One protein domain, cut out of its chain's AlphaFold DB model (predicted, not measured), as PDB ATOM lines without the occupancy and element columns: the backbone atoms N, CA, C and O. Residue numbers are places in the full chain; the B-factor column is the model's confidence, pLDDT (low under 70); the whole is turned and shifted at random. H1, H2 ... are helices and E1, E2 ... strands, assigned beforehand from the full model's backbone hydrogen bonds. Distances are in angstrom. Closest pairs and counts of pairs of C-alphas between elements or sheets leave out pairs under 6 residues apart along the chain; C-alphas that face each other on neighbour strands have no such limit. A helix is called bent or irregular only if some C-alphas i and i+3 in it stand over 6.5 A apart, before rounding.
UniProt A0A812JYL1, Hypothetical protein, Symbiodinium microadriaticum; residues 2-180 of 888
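This is residues 2 to 180 of the 888 residues of the protein "Hypothetical protein" of Symbiodinium microadriaticum (UniProt A0A812JYL1). A seven-stranded sheet, strongly twisted and curled like part of a barrel, has a small sheet of E1, E2 and E7 across its open side, E1 beside its edge strand E8 and E7 beside its other edge strand E6; the short helix H3 sits between those edges. The two sheets make a sandwich, face to face only in part, and an arm with H2 reaches out from it, of which residues 89 to 95 stand free. The printed part has 179 residues with three named helices and ten named strands, in the order E1 E2 H1 E3 E4 E5 H2 E6 E7 H3 E8 E9 E10. Both sheets are antiparallel, in the orders E6 - E5 - E4 - E3 - E10 - E9 - E8 and E1 - E2 - E7; the class is mixed, with under half of the residues in named elements. The whole is compact, with a radius of gyration of the C-alphas of 17.6 A, and flat, spanning 53 by 47 by 25 A.

Start at E1, residues 3 to 6, which forms a hairpin with E2, residues 18 to 21; N 5 and O 19 are 3.0 A apart, within hydrogen-bond range. On the other side of E2 find its antiparallel neighbour E7, residues 125 to 127, with N 20 and O 126 2.9 A apart. H1, residues 25 to 28, is irregular, with C-alphas 25 and 28 7.2 A apart. Next come E3, residues 30 to 41, E4, residues 65 to 70, and E5, residues 76 to 80, a meander, each strand the antiparallel neighbour of the one before; look at N 33 and O 66, 2.9 A, and N 69 and O 78, 2.9 A. H1 is on this large sheet at a height of 5.2 A, over none of its strands; its local plane rests on only just 6 C-alphas. H2, residues 94 to 101, is on neither sheet. Edge strand E6, residues 105 to 110, is antiparallel to E5, with N 79 and O 107 2.8 A apart. H3, residues 129 to 133, stands at the large sheet's level, height 0.2 A. A second meander is E8, residues 147 to 155, E9, residues 159 to 167, and E10, residues 173 to 180; see N 149 and O 165, 2.8 A, and N 162 and O 177, 2.8 A. Staggered pairing puts E4 beside residues 30 to 34 of E3 and E10 beside its residues 34 to 41, where N 36 and O 178 are 2.9 A apart. Between the sheets, the closest C-alphas of E1 and E8 are those of Arg 3 and Glu 155, 6.4 A, and of E6 and E7 those of Pro 110 and Val 126, 6.5 A. Every O i to N i+4 pair is within hydrogen-bond range in H2 and H3; H1 is too short for one, and its 1 O i to N i+3 pair is not within range.

Find C-alpha 3 at (170.367, 225.099, 283.903), where E1 begins. From C-alpha 30 at (170.496, 218.180, 298.802) E3 runs 34.0 A. E4 measures 17.1 A, E6 14.3 A and E8 23.4 A, with a bend of 57 degrees at residue 151. E9 measures 25.8 A, and E10, 22.4 A, ends at C-alpha 180, (159.510, 222.668, 290.625).

The C-alphas farthest apart, those of Gln 92 and Val 170, are 55.2 A from each other. The printed part has no cut; its long links are E1 to E2, E3 to E4, E5 to H2, E6 to E7 and H3 to E8. Mean pLDDT of the printed part is 78.7, and look for values under 70 at residues 4 to 17, 42 to 53, 60 to 63, 114 to 121, 143 to 146 and 168 to 172.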
ATOM      1  N   PHE A   2     168.154 225.459 288.263       70.50
ATOM      2  CA  PHE A   2     168.418 224.552 287.151       70.50
ATOM      3  C   PHE A   2     169.045 225.310 285.979       70.50
ATOM      4  O   PHE A   2     168.754 226.498 285.804       70.50
ATOM      5  N   ARG A   3     169.922 224.644 285.223       73.50
ATOM      6  CA  ARG A   3     170.367 225.099 283.903       73.50
ATOM      7  C   ARG A   3     170.355 223.939 282.915       73.50
ATOM      8  O   ARG A   3     170.843 222.861 283.246       73.50
ATOM      9  N   LEU A   4     169.839 224.171 281.718       69.44
ATOM     10  CA  LEU A   4     169.858 223.226 280.611       69.44
ATOM     11  C   LEU A   4     171.083 223.461 279.722       69.44
ATOM     12  O   LEU A   4     171.498 224.596 279.475       69.44
ATOM     13  N   GLY A   5     171.659 222.375 279.218       61.09
ATOM     14  CA  GLY A   5     172.742 222.407 278.239       61.09
ATOM     15  C   GLY A   5     172.679 221.214 277.296       61.09
ATOM     16  O   GLY A   5     171.885 220.300 277.511       61.09
ATOM     17  N   THR A   6     173.519 221.218 276.256       57.16
ATOM     18  CA  THR A   6     173.684 220.050 275.388       57.16
ATOM     19  C   THR A   6     174.924 219.241 275.767       57.16
ATOM     20  O   THR A   6     175.994 219.813 275.985       57.16
ATOM     21  N   ALA A   7     174.792 217.914 275.860       52.62
ATOM     22  CA  ALA A   7     175.892 217.008 276.218       52.62
ATOM     23  C   ALA A   7     176.951 216.880 275.098       52.62
ATOM     24  O   ALA A   7     178.111 216.567 275.367       52.62
ATOM     25  N   SER A   8     176.575 217.182 273.847       57.41
ATOM     26  CA  SER A   8     177.457 217.217 272.673       57.41
ATOM     27  C   SER A   8     177.088 218.370 271.712       57.41
ATOM     28  O   SER A   8     176.178 219.153 271.990       57.41
ATOM     29  N   ALA A   9     177.773 218.491 270.564       49.84
ATOM     30  CA  ALA A   9     177.459 219.463 269.499       49.84
ATOM     31  C   ALA A   9     176.155 219.149 268.716       49.84
ATOM     32  O   ALA A   9     175.947 219.677 267.622       49.84
ATOM     33  N   GLY A  10     175.307 218.264 269.252       51.16
ATOM     34  CA  GLY A  10     173.979 217.932 268.743       51.16
ATOM     35  C   GLY A  10     172.898 218.946 269.138       51.16
ATOM     36  O   GLY A  10     173.140 219.913 269.860       51.16
ATOM     37  N   SER A  11     171.678 218.739 268.638       50.44
ATOM     38  CA  SER A  11     170.537 219.605 268.964       50.44
ATOM     39  C   SER A  11     169.895 219.198 270.294       50.44
ATOM     40  O   SER A  11     169.761 218.010 270.562       50.44
ATOM     41  N   ALA A  12     169.385 220.164 271.066       55.69
ATOM     42  CA  ALA A  12     168.647 219.925 272.318       55.69
ATOM     43  C   ALA A  12     167.292 219.188 272.152       55.69
ATOM     44  O   ALA A  12     166.528 219.100 273.107       55.69
ATOM     45  N   ARG A  13     166.962 218.718 270.938       54.97
ATOM     46  CA  ARG A  13     165.760 217.915 270.646       54.97
ATOM     47  C   ARG A  13     165.978 216.409 270.784       54.97
ATOM     48  O   ARG A  13     165.018 215.649 270.771       54.97
ATOM     49  N   ASP A  14     167.229 215.986 270.878       61.31
ATOM     50  CA  ASP A  14     167.595 214.593 271.099       61.31
ATOM     51  C   ASP A  14     167.768 214.369 272.614       61.31
ATOM     52  O   ASP A  14     168.557 215.107 273.219       61.31
ATOM     53  N   PRO A  15     167.023 213.437 273.246       59.06
ATOM     54  CA  PRO A  15     167.117 213.193 274.684       59.06
ATOM     55  C   PRO A  15     168.543 212.878 275.131       59.06
ATOM     56  O   PRO A  15     168.965 213.399 276.159       59.06
ATOM     57  N   GLU A  16     169.306 212.124 274.327       60.91
ATOM     58  CA  GLU A  16     170.706 211.759 274.610       60.91
ATOM     59  C   GLU A  16     171.643 212.978 274.630       60.91
ATOM     60  O   GLU A  16     172.779 212.927 275.103       60.91
ATOM     61  N   ASN A  17     171.175 214.108 274.096       69.69
ATOM     62  CA  ASN A  17     171.912 215.354 274.047       69.69
ATOM     63  C   ASN A  17     171.429 216.379 275.075       69.69
ATOM     64  O   ASN A  17     172.026 217.453 275.108       69.69
ATOM     65  N   LEU A  18     170.416 216.110 275.910       80.06
ATOM     66  CA  LEU A  18     169.922 217.057 276.916       80.06
ATOM     67  C   LEU A  18     170.569 216.801 278.285       80.06
ATOM     68  O   LEU A  18     170.438 215.732 278.865       80.06
ATOM     69  N   ALA A  19     171.226 217.816 278.846       83.50
ATOM     70  CA  ALA A  19     171.890 217.721 280.142       83.50
ATOM     71  C   ALA A  19     171.335 218.742 281.144       83.50
ATOM     72  O   ALA A  19     171.073 219.899 280.790       83.50
ATOM     73  N   LEU A  20     171.212 218.330 282.408       86.50
ATOM     74  CA  LEU A  20     170.781 219.180 283.517       86.50
ATOM     75  C   LEU A  20     171.953 219.499 284.438       86.50
ATOM     76  O   LEU A  20     172.535 218.623 285.076       86.50
ATOM     77  N   ASP A  21     172.273 220.784 284.530       87.62
ATOM     78  CA  ASP A  21     173.263 221.317 285.452       87.62
ATOM     79  C   ASP A  21     172.594 221.669 286.794       87.62
ATOM     80  O   ASP A  21     171.836 222.636 286.925       87.62
ATOM     81  N   LEU A  22     172.912 220.853 287.799       87.56
ATOM     82  CA  LEU A  22     172.466 220.945 289.187       87.56
ATOM     83  C   LEU A  22     173.503 221.612 290.098       87.56
ATOM     84  O   LEU A  22     173.281 221.698 291.306       87.56
ATOM     85  N   THR A  23     174.621 222.109 289.556       86.75
ATOM     86  CA  THR A  23     175.765 222.612 290.341       86.75
ATOM     87  C   THR A  23     175.348 223.642 291.382       86.75
ATOM     88  O   THR A  23     175.815 223.607 292.514       86.75
ATOM     89  N   ASN A  24     174.467 224.575 291.011       83.25
ATOM     90  CA  ASN A  24     174.009 225.622 291.922       83.25
ATOM     91  C   ASN A  24     172.974 225.113 292.922       83.25
ATOM     92  O   ASN A  24     173.014 225.516 294.080       83.25
ATOM     93  N   ALA A  25     172.070 224.246 292.471       81.12
ATOM     94  CA  ALA A  25     171.000 223.711 293.297       81.12
ATOM     95  C   ALA A  25     171.573 222.801 294.402       81.12
ATOM     96  O   ALA A  25     171.253 222.964 295.573       81.12
ATOM     97  N   LEU A  26     172.523 221.926 294.061       85.00
ATOM     98  CA  LEU A  26     173.122 220.959 294.984       85.00
ATOM     99  C   LEU A  26     174.313 221.491 295.801       85.00
ATOM    100  O   LEU A  26     174.940 220.712 296.516       85.00
ATOM    101  N   ARG A  27     174.615 222.803 295.792       77.88
ATOM    102  CA  ARG A  27     175.673 223.360 296.670       77.88
ATOM    103  C   ARG A  27     175.415 223.097 298.157       77.88
ATOM    104  O   ARG A  27     176.365 222.988 298.922       77.88
ATOM    105  N   GLY A  28     174.143 222.998 298.556       70.31
ATOM    106  CA  GLY A  28     173.719 222.647 299.916       70.31
ATOM    107  C   GLY A  28     173.730 221.142 300.222       70.31
ATOM    108  O   GLY A  28     173.309 220.743 301.303       70.31
ATOM    109  N   GLY A  29     174.179 220.303 299.282       81.19
ATOM    110  CA  GLY A  29     174.247 218.841 299.395       81.19
ATOM    111  C   GLY A  29     172.957 218.104 299.018       81.19
ATOM    112  O   GLY A  29     173.021 216.938 298.629       81.19
ATOM    113  N   MET A  30     171.802 218.768 299.094       88.56
ATOM    114  CA  MET A  30     170.496 218.180 298.802       88.56
ATOM    115  C   MET A  30     169.499 219.241 298.332       88.56
ATOM    116  O   MET A  30     169.551 220.380 298.797       88.56
ATOM    117  N   ILE A  31     168.589 218.857 297.435       90.19
ATOM    118  CA  ILE A  31     167.420 219.656 297.047       90.19
ATOM    119  C   ILE A  31     166.159 218.806 297.019       90.19
ATOM    120  O   ILE A  31     166.212 217.610 296.738       90.19
ATOM    121  N   GLN A  32     165.022 219.456 297.246       91.38
ATOM    122  CA  GLN A  32     163.700 218.854 297.132       91.38
ATOM    123  C   GLN A  32     162.970 219.455 295.937       91.38
ATOM    124  O   GLN A  32     162.871 220.678 295.811       91.38
ATOM    125  N   ILE A  33     162.471 218.586 295.068       92.31
ATOM    126  CA  ILE A  33     161.731 218.958 293.869       92.31
ATOM    127  C   ILE A  33     160.361 218.290 293.872       92.31
ATOM    128  O   ILE A  33     160.206 217.174 294.357       92.31
ATOM    129  N   LEU A  34     159.376 218.971 293.308       92.38
ATOM    130  CA  LEU A  34     158.077 218.398 292.988       92.38
ATOM    131  C   LEU A  34     157.991 218.256 291.470       92.38
ATOM    132  O   LEU A  34     158.277 219.222 290.761       92.38
ATOM    133  N   VAL A  35     157.622 217.081 290.972       92.19
ATOM    134  CA  VAL A  35     157.450 216.866 289.532       92.19
ATOM    135  C   VAL A  35     155.973 216.752 289.205       92.19
ATOM    136  O   VAL A  35     155.268 215.938 289.787       92.19
ATOM    137  N   MET A  36     155.520 217.573 288.267       90.31
ATOM    138  CA  MET A  36     154.188 217.470 287.689       90.31
ATOM    139  C   MET A  36     154.293 216.932 286.268       90.31
ATOM    140  O   MET A  36     155.202 217.343 285.546       90.31
ATOM    141  N   ALA A  37     153.382 216.055 285.866       89.12
ATOM    142  CA  ALA A  37     153.305 215.494 284.524       89.12
ATOM    143  C   ALA A  37     151.873 215.606 283.997       89.12
ATOM    144  O   ALA A  37     150.931 215.080 284.585       89.12
ATOM    145  N   LEU A  38     151.719 216.303 282.876       85.94
ATOM    146  CA  LEU A  38     150.431 216.582 282.253       85.94
ATOM    147  C   LEU A  38     150.451 216.135 280.798       85.94
ATOM    148  O   LEU A  38     151.390 216.432 280.053       85.94
ATOM    149  N   PHE A  39     149.388 215.472 280.363       82.62
ATOM    150  CA  PHE A  39     149.214 215.128 278.965       82.62
ATOM    151  C   PHE A  39     148.875 216.383 278.146       82.62
ATOM    152  O   PHE A  39     147.981 217.153 278.498       82.62
ATOM    153  N   LYS A  40     149.606 216.649 277.059       80.12
ATOM    154  CA  LYS A  40     149.450 217.886 276.269       80.12
ATOM    155  C   LYS A  40     148.764 217.672 274.933       80.12
ATOM    156  O   LYS A  40     148.114 218.597 274.448       80.12
ATOM    157  N   GLN A  41     148.974 216.520 274.303       72.56
ATOM    158  CA  GLN A  41     148.441 216.235 272.976       72.56
ATOM    159  C   GLN A  41     148.456 214.733 272.680       72.56
ATOM    160  O   GLN A  41     149.438 214.053 272.970       72.56
ATOM    161  N   GLY A  42     147.398 214.281 272.011       61.25
ATOM    162  CA  GLY A  42     147.128 212.885 271.679       61.25
ATOM    163  C   GLY A  42     145.826 212.446 272.348       61.25
ATOM    164  O   GLY A  42     145.144 213.267 272.957       61.25
ATOM    165  N   ALA A  43     145.489 211.171 272.220       60.47
ATOM    166  CA  ALA A  43     144.466 210.511 273.020       60.47
ATOM    167  C   ALA A  43     144.959 209.079 273.234       60.47
ATOM    168  O   ALA A  43     145.394 208.445 272.266       60.47
ATOM    169  N   TYR A  44     144.966 208.600 274.475       56.53
ATOM    170  CA  TYR A  44     145.345 207.220 274.780       56.53
ATOM    171  C   TYR A  44     144.322 206.602 275.709       56.53
ATOM    172  O   TYR A  44     143.744 207.287 276.544       56.53
ATOM    173  N   THR A  45     144.076 205.316 275.521       59.22
ATOM    174  CA  THR A  45     143.213 204.546 276.401       59.22
ATOM    175  C   THR A  45     144.103 203.796 277.381       59.22
ATOM    176  O   THR A  45     144.970 203.047 276.932       59.22
ATOM    177  N   ASP A  46     143.938 204.021 278.681       53.47
ATOM    178  CA  ASP A  46     144.717 203.320 279.705       53.47
ATOM    179  C   ASP A  46     144.343 201.830 279.816       53.47
ATOM    180  O   ASP A  46     143.409 201.348 279.165       53.47
ATOM    181  N   GLU A  47     145.070 201.071 280.645       46.16
ATOM    182  CA  GLU A  47     144.810 199.639 280.869       46.16
ATOM    183  C   GLU A  47     143.387 199.345 281.390       46.16
ATOM    184  O   GLU A  47     142.911 198.208 281.311       46.16
ATOM    185  N   GLN A  48     142.689 200.359 281.912       45.53
ATOM    186  CA  GLN A  48     141.317 200.264 282.408       45.53
ATOM    187  C   GLN A  48     140.272 200.618 281.339       45.53
ATOM    188  O   GLN A  48     139.072 200.504 281.609       45.53
ATOM    189  N   GLY A  49     140.696 200.976 280.123       50.78
ATOM    190  CA  GLY A  49     139.804 201.343 279.028       50.78
ATOM    191  C   GLY A  49     139.411 202.824 279.011       50.78
ATOM    192  O   GLY A  49     138.497 203.174 278.263       50.78
ATOM    193  N   LEU A  50     140.063 203.686 279.803       49.47
ATOM    194  CA  LEU A  50     139.706 205.102 279.949       49.47
ATOM    195  C   LEU A  50     140.512 205.987 278.999       49.47
ATOM    196  O   LEU A  50     141.734 205.890 278.930       49.47
ATOM    197  N   LEU A  51     139.824 206.874 278.277       59.78
ATOM    198  CA  LEU A  51     140.447 207.833 277.368       59.78
ATOM    199  C   LEU A  51     141.067 208.988 278.172       59.78
ATOM    200  O   LEU A  51     140.367 209.781 278.794       59.78
ATOM    201  N   ALA A  52     142.392 209.093 278.167       56.69
ATOM    202  CA  ALA A  52     143.116 210.239 278.692       56.69
ATOM    203  C   ALA A  52     143.334 211.278 277.583       56.69
ATOM    204  O   ALA A  52     143.955 211.004 276.549       56.69
ATOM    205  N   GLU A  53     142.829 212.486 277.830       66.62
ATOM    206  CA  GLU A  53     142.853 213.619 276.907       66.62
ATOM    207  C   GLU A  53     143.665 214.797 277.458       66.62
ATOM    208  O   GLU A  53     144.319 214.721 278.506       66.62
ATOM    209  N   ARG A  54     143.701 215.894 276.703       71.69
ATOM    210  CA  ARG A  54     144.506 217.074 277.010       71.69
ATOM    211  C   ARG A  54     144.293 217.539 278.460       71.69
ATOM    212  O   ARG A  54     143.178 217.614 278.944       71.69
ATOM    213  N   ALA A  55     145.388 217.923 279.113       73.00
ATOM    214  CA  ALA A  55     145.451 218.374 280.504       73.00
ATOM    215  C   ALA A  55     145.161 217.298 281.566       73.00
ATOM    216  O   ALA A  55     145.219 217.609 282.753       73.00
ATOM    217  N   THR A  56     144.970 216.033 281.176       76.00
ATOM    218  CA  THR A  56     144.918 214.914 282.126       76.00
ATOM    219  C   THR A  56     146.259 214.782 282.869       76.00
ATOM    220  O   THR A  56     147.304 214.674 282.211       76.00
ATOM    221  N   PRO A  57     146.273 214.782 284.215       79.94
ATOM    222  CA  PRO A  57     147.469 214.463 284.990       79.94
ATOM    223  C   PRO A  57     147.884 213.008 284.767       79.94
ATOM    224  O   PRO A  57     147.042 212.114 284.791       79.94
ATOM    225  N   LEU A  58     149.178 212.778 284.558       79.69
ATOM    226  CA  LEU A  58     149.738 211.443 284.318       79.69
ATOM    227  C   LEU A  58     150.478 210.882 285.531       79.69
ATOM    228  O   LEU A  58     151.042 209.795 285.433       79.69
ATOM    229  N   GLU A  59     150.540 211.608 286.652       78.25
ATOM    230  CA  GLU A  59     151.298 211.109 287.792       78.25
ATOM    231  C   GLU A  59     150.588 209.917 288.463       78.25
ATOM    232  O   GLU A  59     149.470 210.056 288.954       78.25
ATOM    233  N   ASP A  60     151.248 208.760 288.519       65.56
ATOM    234  CA  ASP A  60     150.708 207.482 289.014       65.56
ATOM    235  C   ASP A  60     150.882 207.278 290.528       65.56
ATOM    236  O   ASP A  60     150.306 206.373 291.137       65.56
ATOM    237  N   SER A  61     151.701 208.119 291.154       58.53
ATOM    238  CA  SER A  61     152.163 207.906 292.516       58.53
ATOM    239  C   SER A  61     151.572 208.915 293.488       58.53
ATOM    240  O   SER A  61     151.495 210.112 293.217       58.53
ATOM    241  N   SER A  62     151.239 208.437 294.688       55.38
ATOM    242  CA  SER A  62     150.682 209.259 295.773       55.38
ATOM    243  C   SER A  62     151.621 210.368 296.270       55.38
ATOM    244  O   SER A  62     151.200 211.247 297.018       55.38
ATOM    245  N   SER A  63     152.895 210.350 295.862       66.25
ATOM    246  CA  SER A  63     153.888 211.368 296.196       66.25
ATOM    247  C   SER A  63     154.696 211.743 294.960       66.25
ATOM    248  O   SER A  63     155.470 210.941 294.445       66.25
ATOM    249  N   THR A  64     154.569 212.993 294.524       85.19
ATOM    250  CA  THR A  64     155.351 213.583 293.424       85.19
ATOM    251  C   THR A  64     156.617 214.305 293.905       85.19
ATOM    252  O   THR A  64     157.319 214.953 293.124       85.19
ATOM    253  N   LEU A  65     156.916 214.212 295.206       90.25
ATOM    254  CA  LEU A  65     158.102 214.791 295.827       90.25
ATOM    255  C   LEU A  65     159.308 213.870 295.625       90.25
ATOM    256  O   LEU A  65     159.291 212.713 296.049       90.25
ATOM    257  N   LEU A  66     160.384 214.420 295.068       92.06
ATOM    258  CA  LEU A  66     161.685 213.770 294.975       92.06
ATOM    259  C   LEU A  66     162.745 214.590 295.702       92.06
ATOM    260  O   LEU A  66     162.696 215.820 295.776       92.06
ATOM    261  N   GLU A  67     163.749 213.895 296.209       92.12
ATOM    262  CA  GLU A  67     164.913 214.496 296.831       92.12
ATOM    263  C   GLU A  67     166.174 214.067 296.083       92.12
ATOM    264  O   GLU A  67     166.454 212.880 295.940       92.12
ATOM    265  N   LEU A  68     166.937 215.046 295.600       92.69
ATOM    266  CA  LEU A  68     168.179 214.817 294.872       92.69
ATOM    267  C   LEU A  68     169.359 215.095 295.799       92.69
ATOM    268  O   LEU A  68     169.404 216.149 296.441       92.69
ATOM    269  N   ARG A  69     170.325 214.176 295.856       92.50
ATOM    270  CA  ARG A  69     171.549 214.312 296.659       92.50
ATOM    271  C   ARG A  69     172.775 213.954 295.837       92.50
ATOM    272  O   ARG A  69     172.722 213.061 295.003       92.50
ATOM    273  N   LEU A  70     173.901 214.611 296.100       90.62
ATOM    274  CA  LEU A  70     175.177 214.147 295.558       90.62
ATOM    275  C   LEU A  70     175.605 212.872 296.304       90.62
ATOM    276  O   LEU A  70     175.566 212.846 297.538       90.62
ATOM    277  N   SER A  71     176.015 211.835 295.572       89.38
ATOM    278  CA  SER A  71     176.497 210.586 296.165       89.38
ATOM    279  C   SER A  71     177.731 210.827 297.041       89.38
ATOM    280  O   SER A  71     178.491 211.778 296.841       89.38
ATOM    281  N   GLY A  72     177.969 209.947 298.017       84.88
ATOM    282  CA  GLY A  72     179.093 210.099 298.952       84.88
ATOM    283  C   GLY A  72     180.478 210.088 298.286       84.88
ATOM    284  O   GLY A  72     181.411 210.686 298.815       84.88
ATOM    285  N   ASP A  73     180.611 209.441 297.125       85.75
ATOM    286  CA  ASP A  73     181.826 209.446 296.297       85.75
ATOM    287  C   ASP A  73     181.856 210.586 295.260       85.75
ATOM    288  O   ASP A  73     182.835 210.740 294.527       85.75
ATOM    289  N   GLY A  74     180.786 211.381 295.196       84.69
ATOM    290  CA  GLY A  74     180.615 212.492 294.277       84.69
ATOM    291  C   GLY A  74     180.452 212.088 292.816       84.69
ATOM    292  O   GLY A  74     180.556 212.966 291.969       84.69
ATOM    293  N   ARG A  75     180.246 210.811 292.470       87.12
ATOM    294  CA  ARG A  75     180.193 210.350 291.067       87.12
ATOM    295  C   ARG A  75     178.791 210.317 290.466       87.12
ATOM    296  O   ARG A  75     178.674 210.330 289.241       87.12
ATOM    297  N   SER A  76     177.751 210.312 291.288       90.25
ATOM    298  CA  SER A  76     176.355 210.268 290.854       90.25
ATOM    299  C   SER A  76     175.484 211.244 291.640       90.25
ATOM    300  O   SER A  76     175.886 211.792 292.669       90.25
ATOM    301  N   VAL A  77     174.280 211.482 291.131       91.88
ATOM    302  CA  VAL A  77     173.185 212.124 291.854       91.88
ATOM    303  C   VAL A  77     172.174 211.046 292.216       91.88
ATOM    304  O   VAL A  77     171.599 210.402 291.342       91.88
ATOM    305  N   ASP A  78     171.977 210.845 293.509       93.38
ATOM    306  CA  ASP A  78     171.027 209.890 294.056       93.38
ATOM    307  C   ASP A  78     169.636 210.538 294.125       93.38
ATOM    308  O   ASP A  78     169.479 211.644 294.655       93.38
ATOM    309  N   VAL A  79     168.637 209.843 293.582       93.31
ATOM    310  CA  VAL A  79     167.228 210.247 293.551       93.31
ATOM    311  C   VAL A  79     166.477 209.469 294.621       93.31
ATOM    312  O   VAL A  79     166.429 208.240 294.584       93.31
ATOM    313  N   TYR A  80     165.867 210.172 295.565       91.56
ATOM    314  CA  TYR A  80     165.097 209.593 296.657       91.56
ATOM    315  C   TYR A  80     163.629 209.998 296.573       91.56
ATOM    316  O   TYR A  80     163.314 211.130 296.216       91.56
ATOM    317  N   LYS A  81     162.741 209.102 296.997       89.31
ATOM    318  CA  LYS A  81     161.321 209.379 297.211       89.31
ATOM    319  C   LYS A  81     161.039 209.331 298.716       89.31
ATOM    320  O   LYS A  81     161.000 208.239 299.290       89.31
ATOM    321  N   PRO A  82     160.953 210.484 299.404       86.19
ATOM    322  CA  PRO A  82     160.768 210.503 300.847       86.19
ATOM    323  C   PRO A  82     159.369 210.008 301.227       86.19
ATOM    324  O   PRO A  82     158.373 210.368 300.601       86.19
ATOM    325  N   VAL A  83     159.289 209.219 302.301       85.06
ATOM    326  CA  VAL A  83     158.008 208.834 302.907       85.06
ATOM    327  C   VAL A  83     157.511 209.991 303.762       85.06
ATOM    328  O   VAL A  83     158.111 210.318 304.786       85.06
ATOM    329  N   MET A  84     156.425 210.624 303.319       85.12
ATOM    330  CA  MET A  84     155.879 211.831 303.945       85.12
ATOM    331  C   MET A  84     154.750 211.546 304.940       85.12
ATOM    332  O   MET A  84     154.463 212.411 305.770       85.12
ATOM    333  N   ASP A  85     154.182 210.341 304.917       87.25
ATOM    334  CA  ASP A  85     153.069 209.935 305.788       87.25
ATOM    335  C   ASP A  85     153.535 209.613 307.212       87.25
ATOM    336  O   ASP A  85     152.741 209.582 308.148       87.25
ATOM    337  N   LEU A  86     154.839 209.402 307.400       89.44
ATOM    338  CA  LEU A  86     155.457 209.102 308.685       89.44
ATOM    339  C   LEU A  86     156.552 210.125 308.988       89.44
ATOM    340  O   LEU A  86     157.572 210.197 308.303       89.44
ATOM    341  N   ARG A  87     156.371 210.909 310.052       89.69
ATOM    342  CA  ARG A  87     157.319 211.952 310.485       89.69
ATOM    343  C   ARG A  87     157.610 211.807 311.966       89.69
ATOM    344  O   ARG A  87     157.002 210.990 312.642       89.69
ATOM    345  N   THR A  88     158.556 212.581 312.487       89.50
ATOM    346  CA  THR A  88     158.737 212.665 313.938       89.50
ATOM    347  C   THR A  88     159.276 214.022 314.377       89.50
ATOM    348  O   THR A  88     160.374 214.438 313.987       89.50
ATOM    349  N   SER A  89     158.505 214.719 315.209       88.12
ATOM    350  CA  SER A  89     158.961 215.897 315.946       88.12
ATOM    351  C   SER A  89     159.666 215.525 317.257       88.12
ATOM    352  O   SER A  89     160.367 216.368 317.821       88.12
ATOM    353  N   ASP A  90     159.583 214.257 317.682       90.31
ATOM    354  CA  ASP A  90     160.291 213.696 318.835       90.31
ATOM    355  C   ASP A  90     161.756 213.363 318.480       90.31
ATOM    356  O   ASP A  90     162.027 212.445 317.698       90.31
ATOM    357  N   PRO A  91     162.749 214.062 319.063       90.38
ATOM    358  CA  PRO A  91     164.155 213.783 318.794       90.38
ATOM    359  C   PRO A  91     164.575 212.339 319.098       90.38
ATOM    360  O   PRO A  91     165.507 211.854 318.454       90.38
ATOM    361  N   GLN A  92     163.915 211.659 320.044       91.69
ATOM    362  CA  GLN A  92     164.275 210.299 320.458       91.69
ATOM    363  C   GLN A  92     163.839 209.236 319.440       91.69
ATOM    364  O   GLN A  92     164.534 208.236 319.266       91.69
ATOM    365  N   SER A  93     162.753 209.483 318.703       90.56
ATOM    366  CA  SER A  93     162.218 208.549 317.704       90.56
ATOM    367  C   SER A  93     162.849 208.686 316.317       90.56
ATOM    368  O   SER A  93     162.715 207.782 315.492       90.56
ATOM    369  N   ARG A  94     163.599 209.766 316.044       88.94
ATOM    370  CA  ARG A  94     164.213 210.033 314.723       88.94
ATOM    371  C   ARG A  94     165.053 208.886 314.181       88.94
ATOM    372  O   ARG A  94     164.980 208.596 312.990       88.94
ATOM    373  N   HIS A  95     165.882 208.270 315.023       88.38
ATOM    374  CA  HIS A  95     166.757 207.188 314.574       88.38
ATOM    375  C   HIS A  95     165.954 205.938 314.203       88.38
ATOM    376  O   HIS A  95     166.147 205.397 313.118       88.38
ATOM    377  N   ALA A  96     165.018 205.533 315.066       87.69
ATOM    378  CA  ALA A  96     164.153 204.382 314.828       87.69
ATOM    379  C   ALA A  96     163.301 204.565 313.563       87.69
ATOM    380  O   ALA A  96     163.232 203.659 312.737       87.69
ATOM    381  N   LEU A  97     162.729 205.759 313.372       88.38
ATOM    382  CA  LEU A  97     161.947 206.082 312.180       88.38
ATOM    383  C   LEU A  97     162.782 205.950 310.898       88.38
ATOM    384  O   LEU A  97     162.375 205.267 309.964       88.38
ATOM    385  N   ARG A  98     163.980 206.551 310.877       83.50
ATOM    386  CA  ARG A  98     164.896 206.471 309.726       83.50
ATOM    387  C   ARG A  98     165.346 205.042 309.427       83.50
ATOM    388  O   ARG A  98     165.498 204.695 308.265       83.50
ATOM    389  N   ALA A  99     165.574 204.227 310.457       85.44
ATOM    390  CA  ALA A  99     165.948 202.829 310.278       85.44
ATOM    391  C   ALA A  99     164.789 201.979 309.725       85.44
ATOM    392  O   ALA A  99     165.037 201.065 308.946       85.44
ATOM    393  N   GLY A 100     163.544 202.279 310.115       82.25
ATOM    394  CA  GLY A 100     162.358 201.511 309.719       82.25
ATOM    395  C   GLY A 100     161.818 201.827 308.322       82.25
ATOM    396  O   GLY A 100     161.379 200.916 307.631       82.25
ATOM    397  N   ILE A 101     161.864 203.091 307.892       81.19
ATOM    398  CA  ILE A 101     161.333 203.528 306.585       81.19
ATOM    399  C   ILE A 101     162.248 203.111 305.414       81.19
ATOM    400  O   ILE A 101     161.809 203.028 304.269       81.19
ATOM    401  N   GLY A 102     163.524 202.830 305.686       72.75
ATOM    402  CA  GLY A 102     164.537 202.681 304.645       72.75
ATOM    403  C   GLY A 102     165.007 204.037 304.109       72.75
ATOM    404  O   GLY A 102     164.669 205.095 304.640       72.75
ATOM    405  N   ASN A 103     165.856 204.017 303.079       73.19
ATOM    406  CA  ASN A 103     166.454 205.242 302.542       73.19
ATOM    407  C   ASN A 103     165.611 205.904 301.438       73.19
ATOM    408  O   ASN A 103     165.821 207.085 301.192       73.19
ATOM    409  N   GLY A 104     164.672 205.179 300.815       82.56
ATOM    410  CA  GLY A 104     163.812 205.673 299.732       82.56
ATOM    411  C   GLY A 104     164.517 205.861 298.382       82.56
ATOM    412  O   GLY A 104     163.992 206.588 297.540       82.56
ATOM    413  N   LEU A 105     165.705 205.274 298.175       89.25
ATOM    414  CA  LEU A 105     166.495 205.435 296.945       89.25
ATOM    415  C   LEU A 105     165.764 204.815 295.746       89.25
ATOM    416  O   LEU A 105     165.462 203.626 295.770       89.25
ATOM    417  N   GLN A 106     165.516 205.616 294.712       89.31
ATOM    418  CA  GLN A 106     164.897 205.193 293.453       89.31
ATOM    419  C   GLN A 106     165.955 204.867 292.397       89.31
ATOM    420  O   GLN A 106     165.899 203.823 291.757       89.31
ATOM    421  N   ALA A 107     166.946 205.748 292.238       91.00
ATOM    422  CA  ALA A 107     168.014 205.596 291.255       91.00
ATOM    423  C   ALA A 107     169.268 206.385 291.655       91.00
ATOM    424  O   ALA A 107     169.192 207.343 292.422       91.00
ATOM    425  N   SER A 108     170.410 206.012 291.079       92.00
ATOM    426  CA  SER A 108     171.666 206.766 291.158       92.00
ATOM    427  C   SER A 108     172.106 207.129 289.744       92.00
ATOM    428  O   SER A 108     172.525 206.265 288.977       92.00
ATOM    429  N   LEU A 109     171.993 208.409 289.392       90.38
ATOM    430  CA  LEU A 109     172.238 208.908 288.042       90.38
ATOM    431  C   LEU A 109     173.700 209.353 287.895       90.38
ATOM    432  O   LEU A 109     174.137 210.237 288.639       90.38
ATOM    433  N   PRO A 110     174.492 208.763 286.984       88.06
ATOM    434  CA  PRO A 110     175.906 209.093 286.845       88.06
ATOM    435  C   PRO A 110     176.109 210.547 286.396       88.06
ATOM    436  O   PRO A 110     175.367 211.075 285.567       88.06
ATOM    437  N   ARG A 111     177.147 211.204 286.927       87.44
ATOM    438  CA  ARG A 111     177.538 212.547 286.479       87.44
ATOM    439  C   ARG A 111     178.221 212.486 285.117       87.44
ATOM    440  O   ARG A 111     179.112 211.669 284.892       87.44
ATOM    441  N   LEU A 112     177.880 213.431 284.248       83.06
ATOM    442  CA  LEU A 112     178.578 213.646 282.986       83.06
ATOM    443  C   LEU A 112     179.895 214.402 283.219       83.06
ATOM    444  O   LEU A 112     179.942 215.412 283.927       83.06
ATOM    445  N   HIS A 113     180.976 213.935 282.593       73.56
ATOM    446  CA  HIS A 113     182.281 214.593 282.652       73.56
ATOM    447  C   HIS A 113     182.394 215.695 281.591       73.56
ATOM    448  O   HIS A 113     182.354 215.431 280.391       73.56
ATOM    449  N   CYS A 114     182.601 216.942 282.025       66.69
ATOM    450  CA  CYS A 114     182.869 218.062 281.123       66.69
ATOM    451  C   CYS A 114     184.334 218.044 280.654       66.69
ATOM    452  O   CYS A 114     185.244 218.249 281.457       66.69
ATOM    453  N   ILE A 115     184.586 217.858 279.357       61.47
ATOM    454  CA  ILE A 115     185.945 217.905 278.794       61.47
ATOM    455  C   ILE A 115     186.276 219.348 278.371       61.47
ATOM    456  O   ILE A 115     185.579 219.932 277.548       61.47
ATOM    457  N   GLY A 116     187.364 219.923 278.903       56.78
ATOM    458  CA  GLY A 116     187.983 221.146 278.361       56.78
ATOM    459  C   GLY A 116     187.487 222.501 278.890       56.78
ATOM    460  O   GLY A 116     187.938 223.531 278.392       56.78
ATOM    461  N   ALA A 117     186.616 222.541 279.905       56.91
ATOM    462  CA  ALA A 117     186.177 223.784 280.555       56.91
ATOM    463  C   ALA A 117     186.877 224.003 281.913       56.91
ATOM    464  O   ALA A 117     186.995 223.079 282.715       56.91
ATOM    465  N   ALA A 118     187.318 225.232 282.206       52.00
ATOM    466  CA  ALA A 118     187.838 225.581 283.532       52.00
ATOM    467  C   ALA A 118     186.731 225.429 284.598       52.00
ATOM    468  O   ALA A 118     185.631 225.946 284.411       52.00
ATOM    469  N   GLY A 119     187.008 224.713 285.697       60.84
ATOM    470  CA  GLY A 119     186.015 224.392 286.738       60.84
ATOM    471  C   GLY A 119     185.105 223.193 286.423       60.84
ATOM    472  O   GLY A 119     184.085 223.015 287.078       60.84
ATOM    473  N   ALA A 120     185.448 222.374 285.420       61.22
ATOM    474  CA  ALA A 120     184.670 221.204 284.999       61.22
ATOM    475  C   ALA A 120     184.450 220.139 286.092       61.22
ATOM    476  O   ALA A 120     183.397 219.506 286.098       61.22
ATOM    477  N   GLU A 121     185.404 219.945 287.010       64.81
ATOM    478  CA  GLU A 121     185.304 218.934 288.079       64.81
ATOM    479  C   GLU A 121     184.244 219.287 289.140       64.81
ATOM    480  O   GLU A 121     183.613 218.393 289.712       64.81
ATOM    481  N   ASP A 122     183.974 220.583 289.328       76.88
ATOM    482  CA  ASP A 122     183.002 221.092 290.302       76.88
ATOM    483  C   ASP A 122     181.561 221.094 289.766       76.88
ATOM    484  O   ASP A 122     180.615 221.302 290.528       76.88
ATOM    485  N   ARG A 123     181.359 220.872 288.457       84.06
ATOM    486  CA  ARG A 123     180.018 220.903 287.855       84.06
ATOM    487  C   ARG A 123     179.275 219.594 288.083       84.06
ATOM    488  O   ARG A 123     179.766 218.516 287.748       84.06
ATOM    489  N   ILE A 124     178.060 219.683 288.606       86.50
ATOM    490  CA  ILE A 124     177.169 218.541 288.817       86.50
ATOM    491  C   ILE A 124     176.187 218.514 287.652       86.50
ATOM    492  O   ILE A 124     175.182 219.219 287.671       86.50
ATOM    493  N   ILE A 125     176.517 217.745 286.617       86.94
ATOM    494  CA  ILE A 125     175.702 217.611 285.409       86.94
ATOM    495  C   ILE A 125     175.227 216.169 285.296       86.94
ATOM    496  O   ILE A 125     176.040 215.256 285.430       86.94
ATOM    497  N   VAL A 126     173.937 215.981 285.043       87.75
ATOM    498  CA  VAL A 126     173.308 214.673 284.824       87.75
ATOM    499  C   VAL A 126     172.639 214.634 283.456       87.75
ATOM    500  O   VAL A 126     172.199 215.669 282.948       87.75
ATOM    501  N   ASP A 127     172.599 213.447 282.863       85.31
ATOM    502  CA  ASP A 127     171.856 213.199 281.632       85.31
ATOM    503  C   ASP A 127     170.346 213.215 281.920       85.31
ATOM    504  O   ASP A 127     169.880 212.597 282.882       85.31
ATOM    505  N   MET A 128     169.590 213.965 281.120       84.06
ATOM    506  CA  MET A 128     168.140 214.066 281.259       84.06
ATOM    507  C   MET A 128     167.386 212.936 280.567       84.06
ATOM    508  O   MET A 128     166.224 212.719 280.921       84.06
ATOM    509  N   SER A 129     168.018 212.207 279.642       80.25
ATOM    510  CA  SER A 129     167.428 211.016 279.015       80.25
ATOM    511  C   SER A 129     166.933 210.032 280.079       80.25
ATOM    512  O   SER A 129     165.766 209.653 280.072       80.25
ATOM    513  N   SER A 130     167.754 209.762 281.098       82.88
ATOM    514  CA  SER A 130     167.428 208.832 282.182       82.88
ATOM    515  C   SER A 130     166.222 209.269 283.016       82.88
ATOM    516  O   SER A 130     165.465 208.426 283.485       82.88
ATOM    517  N   PHE A 131     166.016 210.576 283.216       88.19
ATOM    518  CA  PHE A 131     164.810 211.059 283.893       88.19
ATOM    519  C   PHE A 131     163.569 210.841 283.030       88.19
ATOM    520  O   PHE A 131     162.540 210.417 283.542       88.19
ATOM    521  N   LEU A 132     163.664 211.127 281.734       87.81
ATOM    522  CA  LEU A 132     162.543 211.030 280.805       87.81
ATOM    523  C   LEU A 132     162.134 209.578 280.517       87.81
ATOM    524  O   LEU A 132     160.939 209.287 280.501       87.81
ATOM    525  N   GLU A 133     163.100 208.676 280.345       84.94
ATOM    526  CA  GLU A 133     162.877 207.233 280.170       84.94
ATOM    527  C   GLU A 133     162.179 206.605 281.383       84.94
ATOM    528  O   GLU A 133     161.367 205.696 281.235       84.94
ATOM    529  N   LEU A 134     162.456 207.125 282.582       86.19
ATOM    530  CA  LEU A 134     161.855 206.679 283.842       86.19
ATOM    531  C   LEU A 134     160.615 207.500 284.240       86.19
ATOM    532  O   LEU A 134     160.204 207.445 285.398       86.19
ATOM    533  N   GLY A 135     160.068 208.326 283.338       86.44
ATOM    534  CA  GLY A 135     158.853 209.119 283.587       86.44
ATOM    535  C   GLY A 135     158.988 210.078 284.768       86.44
ATOM    536  O   GLY A 135     158.037 210.313 285.512       86.44
ATOM    537  N   PHE A 136     160.206 210.558 285.017       89.38
ATOM    538  CA  PHE A 136     160.602 211.288 286.219       89.38
ATOM    539  C   PHE A 136     160.203 210.600 287.537       89.38
ATOM    540  O   PHE A 136     160.040 211.277 288.548       89.38
ATOM    541  N   PHE A 137     160.077 209.270 287.563       87.06
ATOM    542  CA  PHE A 137     159.658 208.490 288.738       87.06
ATOM    543  C   PHE A 137     158.249 208.831 289.254       87.06
ATOM    544  O   PHE A 137     157.916 208.535 290.413       87.06
ATOM    545  N   VAL A 138     157.453 209.504 288.420       84.06
ATOM    546  CA  VAL A 138     156.074 209.886 288.721       84.06
ATOM    547  C   VAL A 138     155.086 209.393 287.673       84.06
ATOM    548  O   VAL A 138     153.905 209.454 287.960       84.06
ATOM    549  N   VAL A 139     155.536 208.924 286.507       81.25
ATOM    550  CA  VAL A 139     154.696 208.337 285.455       81.25
ATOM    551  C   VAL A 139     155.230 206.952 285.103       81.25
ATOM    552  O   VAL A 139     156.441 206.810 284.904       81.25
ATOM    553  N   ASP A 140     154.348 205.964 284.952       78.06
ATOM    554  CA  ASP A 140     154.707 204.678 284.354       78.06
ATOM    555  C   ASP A 140     154.911 204.843 282.839       78.06
ATOM    556  O   ASP A 140     153.980 205.089 282.070       78.06
ATOM    557  N   THR A 141     156.164 204.756 282.392       74.81
ATOM    558  CA  THR A 141     156.519 204.902 280.975       74.81
ATOM    559  C   THR A 141     156.285 203.638 280.156       74.81
ATOM    560  O   THR A 141     156.321 203.721 278.925       74.81
ATOM    561  N   GLY A 142     156.004 202.493 280.795       72.44
ATOM    562  CA  GLY A 142     155.667 201.247 280.102       72.44
ATOM    563  C   GLY A 142     154.487 201.421 279.144       72.44
ATOM    564  O   GLY A 142     154.547 200.951 278.006       72.44
ATOM    565  N   ASP A 143     153.483 202.190 279.569       62.34
ATOM    566  CA  ASP A 143     152.266 202.468 278.800       62.34
ATOM    567  C   ASP A 143     152.444 203.572 277.750       62.34
ATOM    568  O   ASP A 143     151.741 203.605 276.737       62.34
ATOM    569  N   LEU A 144     153.401 204.483 277.959       69.12
ATOM    570  CA  LEU A 144     153.643 205.603 277.046       69.12
ATOM    571  C   LEU A 144     154.469 205.198 275.814       69.12
ATOM    572  O   LEU A 144     154.298 205.774 274.731       69.12
ATOM    573  N   GLY A 145     155.332 204.191 275.976       68.12
ATOM    574  CA  GLY A 145     156.309 203.736 274.990       68.12
ATOM    575  C   GLY A 145     157.739 204.154 275.351       68.12
ATOM    576  O   GLY A 145     157.964 205.152 276.027       68.12
ATOM    577  N   PHE A 146     158.725 203.368 274.912       68.56
ATOM    578  CA  PHE A 146     160.127 203.533 275.320       68.56
ATOM    579  C   PHE A 146     160.909 204.562 274.488       68.56
ATOM    580  O   PHE A 146     161.972 205.004 274.920       68.56
ATOM    581  N   ASP A 147     160.405 204.960 273.315       78.75
ATOM    582  CA  ASP A 147     161.077 205.945 272.466       78.75
ATOM    583  C   ASP A 147     160.673 207.357 272.894       78.75
ATOM    584  O   ASP A 147     159.544 207.786 272.653       78.75
ATOM    585  N   VAL A 148     161.599 208.106 273.495       84.31
ATOM    586  CA  VAL A 148     161.348 209.487 273.926       84.31
ATOM    587  C   VAL A 148     161.973 210.479 272.951       84.31
ATOM    588  O   VAL A 148     163.100 210.309 272.501       84.31
ATOM    589  N   THR A 149     161.270 211.562 272.627       85.75
ATOM    590  CA  THR A 149     161.813 212.690 271.856       85.75
ATOM    591  C   THR A 149     161.507 214.007 272.554       85.75
ATOM    592  O   THR A 149     160.348 214.342 272.790       85.75
ATOM    593  N   VAL A 150     162.532 214.810 272.850       87.50
ATOM    594  CA  VAL A 150     162.337 216.119 273.486       87.50
ATOM    595  C   VAL A 150     161.893 217.144 272.446       87.50
ATOM    596  O   VAL A 150     162.611 217.482 271.506       87.50
ATOM    597  N   ILE A 151     160.704 217.706 272.639       87.50
ATOM    598  CA  ILE A 151     160.132 218.716 271.743       87.50
ATOM    599  C   ILE A 151     160.545 220.119 272.171       87.50
ATOM    600  O   ILE A 151     160.855 220.977 271.335       87.50
ATOM    601  N   LYS A 152     160.526 220.367 273.480       87.94
ATOM    602  CA  LYS A 152     160.731 221.691 274.061       87.94
ATOM    603  C   LYS A 152     161.269 221.543 275.475       87.94
ATOM    604  O   LYS A 152     160.768 220.725 276.230       87.94
ATOM    605  N   ALA A 153     162.237 222.370 275.841       88.56
ATOM    606  CA  ALA A 153     162.704 222.482 277.212       88.56
ATOM    607  C   ALA A 153     162.929 223.963 277.535       88.56
ATOM    608  O   ALA A 153     163.515 224.699 276.734       88.56
ATOM    609  N   LYS A 154     162.404 224.416 278.671       88.38
ATOM    610  CA  LYS A 154     162.457 225.801 279.143       88.38
ATOM    611  C   LYS A 154     162.936 225.822 280.587       88.38
ATOM    612  O   LYS A 154     162.404 225.113 281.433       88.38
ATOM    613  N   GLU A 155     163.910 226.675 280.870       88.00
ATOM    614  CA  GLU A 155     164.409 226.895 282.225       88.00
ATOM    615  C   GLU A 155     163.891 228.211 282.806       88.00
ATOM    616  O   GLU A 155     163.837 229.240 282.130       88.00
ATOM    617  N   PHE A 156     163.562 228.182 284.093       88.62
ATOM    618  CA  PHE A 156     163.157 229.342 284.874       88.62
ATOM    619  C   PHE A 156     163.938 229.376 286.197       88.62
ATOM    620  O   PHE A 156     164.637 228.417 286.551       88.62
ATOM    621  N   PRO A 157     163.870 230.475 286.973       84.56
ATOM    622  CA  PRO A 157     164.626 230.579 288.218       84.56
ATOM    623  C   PRO A 157     164.387 229.413 289.192       84.56
ATOM    624  O   PRO A 157     165.359 228.906 289.767       84.56
ATOM    625  N   THR A 158     163.131 228.973 289.327       83.75
ATOM    626  CA  THR A 158     162.667 227.988 290.322       83.75
ATOM    627  C   THR A 158     161.982 226.758 289.727       83.75
ATOM    628  O   THR A 158     161.615 225.867 290.487       83.75
ATOM    629  N   ASN A 159     161.821 226.664 288.408       89.94
ATOM    630  CA  ASN A 159     161.253 225.485 287.761       89.94
ATOM    631  C   ASN A 159     161.879 225.212 286.388       89.94
ATOM    632  O   ASN A 159     162.559 226.062 285.809       89.94
ATOM    633  N   LEU A 160     161.667 223.998 285.905       91.19
ATOM    634  CA  LEU A 160     162.104 223.486 284.615       91.19
ATOM    635  C   LEU A 160     160.886 222.843 283.948       91.19
ATOM    636  O   LEU A 160     160.287 221.953 284.543       91.19
ATOM    637  N   ASP A 161     160.528 223.288 282.746       91.81
ATOM    638  CA  ASP A 161     159.418 222.727 281.964       91.81
ATOM    639  C   ASP A 161     159.970 222.005 280.731       91.81
ATOM    640  O   ASP A 161     160.785 222.556 279.982       91.81
ATOM    641  N   ILE A 162     159.565 220.753 280.539       91.38
ATOM    642  CA  ILE A 162     160.016 219.883 279.456       91.38
ATOM    643  C   ILE A 162     158.790 219.274 278.796       91.38
ATOM    644  O   ILE A 162     157.944 218.687 279.449       91.38
ATOM    645  N   THR A 163     158.705 219.380 277.479       90.75
ATOM    646  CA  THR A 163     157.716 218.672 276.672       90.75
ATOM    647  C   THR A 163     158.416 217.588 275.871       90.75
ATOM    648  O   THR A 163     159.344 217.895 275.113       90.75
ATOM    649  N   ALA A 164     157.956 216.351 276.011       89.56
ATOM    650  CA  ALA A 164     158.489 215.189 275.317       89.56
ATOM    651  C   ALA A 164     157.367 214.382 274.651       89.56
ATOM    652  O   ALA A 164     156.262 214.305 275.182       89.56
ATOM    653  N   ASP A 165     157.666 213.805 273.492       87.00
ATOM    654  CA  ASP A 165     156.817 212.828 272.815       87.00
ATOM    655  C   ASP A 165     157.315 211.422 273.166       87.00
ATOM    656  O   ASP A 165     158.519 211.171 273.092       87.00
ATOM    657  N   TYR A 166     156.397 210.531 273.534       84.44
ATOM    658  CA  TYR A 166     156.639 209.108 273.770       84.44
ATOM    659  C   TYR A 166     156.074 208.289 272.598       84.44
ATOM    660  O   TYR A 166     155.003 208.613 272.071       84.44
ATOM    661  N   GLY A 167     156.819 207.269 272.163       73.44
ATOM    662  CA  GLY A 167     156.526 206.412 271.013       73.44
ATOM    663  C   GLY A 167     156.981 204.953 271.213       73.44
ATOM    664  O   GLY A 167     157.666 204.649 272.190       73.44
ATOM    665  N   PRO A 168     156.607 204.016 270.313       61.88
ATOM    666  CA  PRO A 168     155.978 204.221 269.006       61.88
ATOM    667  C   PRO A 168     154.437 204.207 269.039       61.88
ATOM    668  O   PRO A 168     153.813 203.842 268.041       61.88
ATOM    669  N   SER A 169     153.808 204.578 270.158       56.91
ATOM    670  CA  SER A 169     152.360 204.802 270.246       56.91
ATOM    671  C   SER A 169     151.884 205.686 269.076       56.91
ATOM    672  O   SER A 169     152.490 206.707 268.750       56.91
ATOM    673  N   VAL A 170     150.851 205.234 268.353       55.53
ATOM    674  CA  VAL A 170     150.221 205.992 267.260       55.53
ATOM    675  C   VAL A 170     148.798 206.339 267.702       55.53
ATOM    676  O   VAL A 170     147.986 205.420 267.813       55.53
ATOM    677  N   PRO A 171     148.470 207.630 267.905       59.78
ATOM    678  CA  PRO A 171     149.349 208.803 267.782       59.78
ATOM    679  C   PRO A 171     150.405 208.892 268.904       59.78
ATOM    680  O   PRO A 171     150.188 208.366 269.990       59.78
ATOM    681  N   LEU A 172     151.521 209.589 268.634       66.94
ATOM    682  CA  LEU A 172     152.564 209.871 269.634       66.94
ATOM    683  C   LEU A 172     151.962 210.608 270.835       66.94
ATOM    684  O   LEU A 172     151.185 211.552 270.655       66.94
ATOM    685  N   LEU A 173     152.360 210.209 272.040       78.19
ATOM    686  CA  LEU A 173     151.855 210.779 273.287       78.19
ATOM    687  C   LEU A 173     152.745 211.929 273.743       78.19
ATOM    688  O   LEU A 173     153.902 211.723 274.101       78.19
ATOM    689  N   ARG A 174     152.212 213.155 273.744       86.38
ATOM    690  CA  ARG A 174     152.962 214.336 274.184       86.38
ATOM    691  C   ARG A 174     152.715 214.626 275.655       86.38
ATOM    692  O   ARG A 174     151.606 214.999 276.033       86.38
ATOM    693  N   VAL A 175     153.773 214.579 276.455       88.00
ATOM    694  CA  VAL A 175     153.750 214.836 277.898       88.00
ATOM    695  C   VAL A 175     154.523 216.109 278.226       88.00
ATOM    696  O   VAL A 175     155.597 216.363 277.682       88.00
ATOM    697  N   GLY A 176     153.963 216.931 279.107       91.56
ATOM    698  CA  GLY A 176     154.621 218.070 279.730       91.56
ATOM    699  C   GLY A 176     155.014 217.756 281.162       91.56
ATOM    700  O   GLY A 176     154.138 217.561 281.995       91.56
ATOM    701  N   TYR A 177     156.308 217.771 281.448       92.19
ATOM    702  CA  TYR A 177     156.860 217.702 282.790       92.19
ATOM    703  C   TYR A 177     157.206 219.098 283.292       92.19
ATOM    704  O   TYR A 177     157.975 219.809 282.647       92.19
ATOM    705  N   SER A 178     156.725 219.460 284.476       93.31
ATOM    706  CA  SER A 178     157.182 220.642 285.199       93.31
ATOM    707  C   SER A 178     157.835 220.229 286.513       93.31
ATOM    708  O   SER A 178     157.175 219.778 287.447       93.31
ATOM    709  N   VAL A 179     159.149 220.420 286.593       93.12
ATOM    710  CA  VAL A 179     159.971 220.153 287.773       93.12
ATOM    711  C   VAL A 179     160.130 221.444 288.563       93.12
ATOM    712  O   VAL A 179     160.764 222.397 288.106       93.12
ATOM    713  N   VAL A 180     159.562 221.486 289.762       91.94
ATOM    714  CA  VAL A 180     159.510 222.668 290.625       91.94
ATOM    715  C   VAL A 180     160.462 222.488 291.792       91.94
ATOM    716  O   VAL A 180     160.381 221.502 292.517       91.94
TER     717      VAL A 180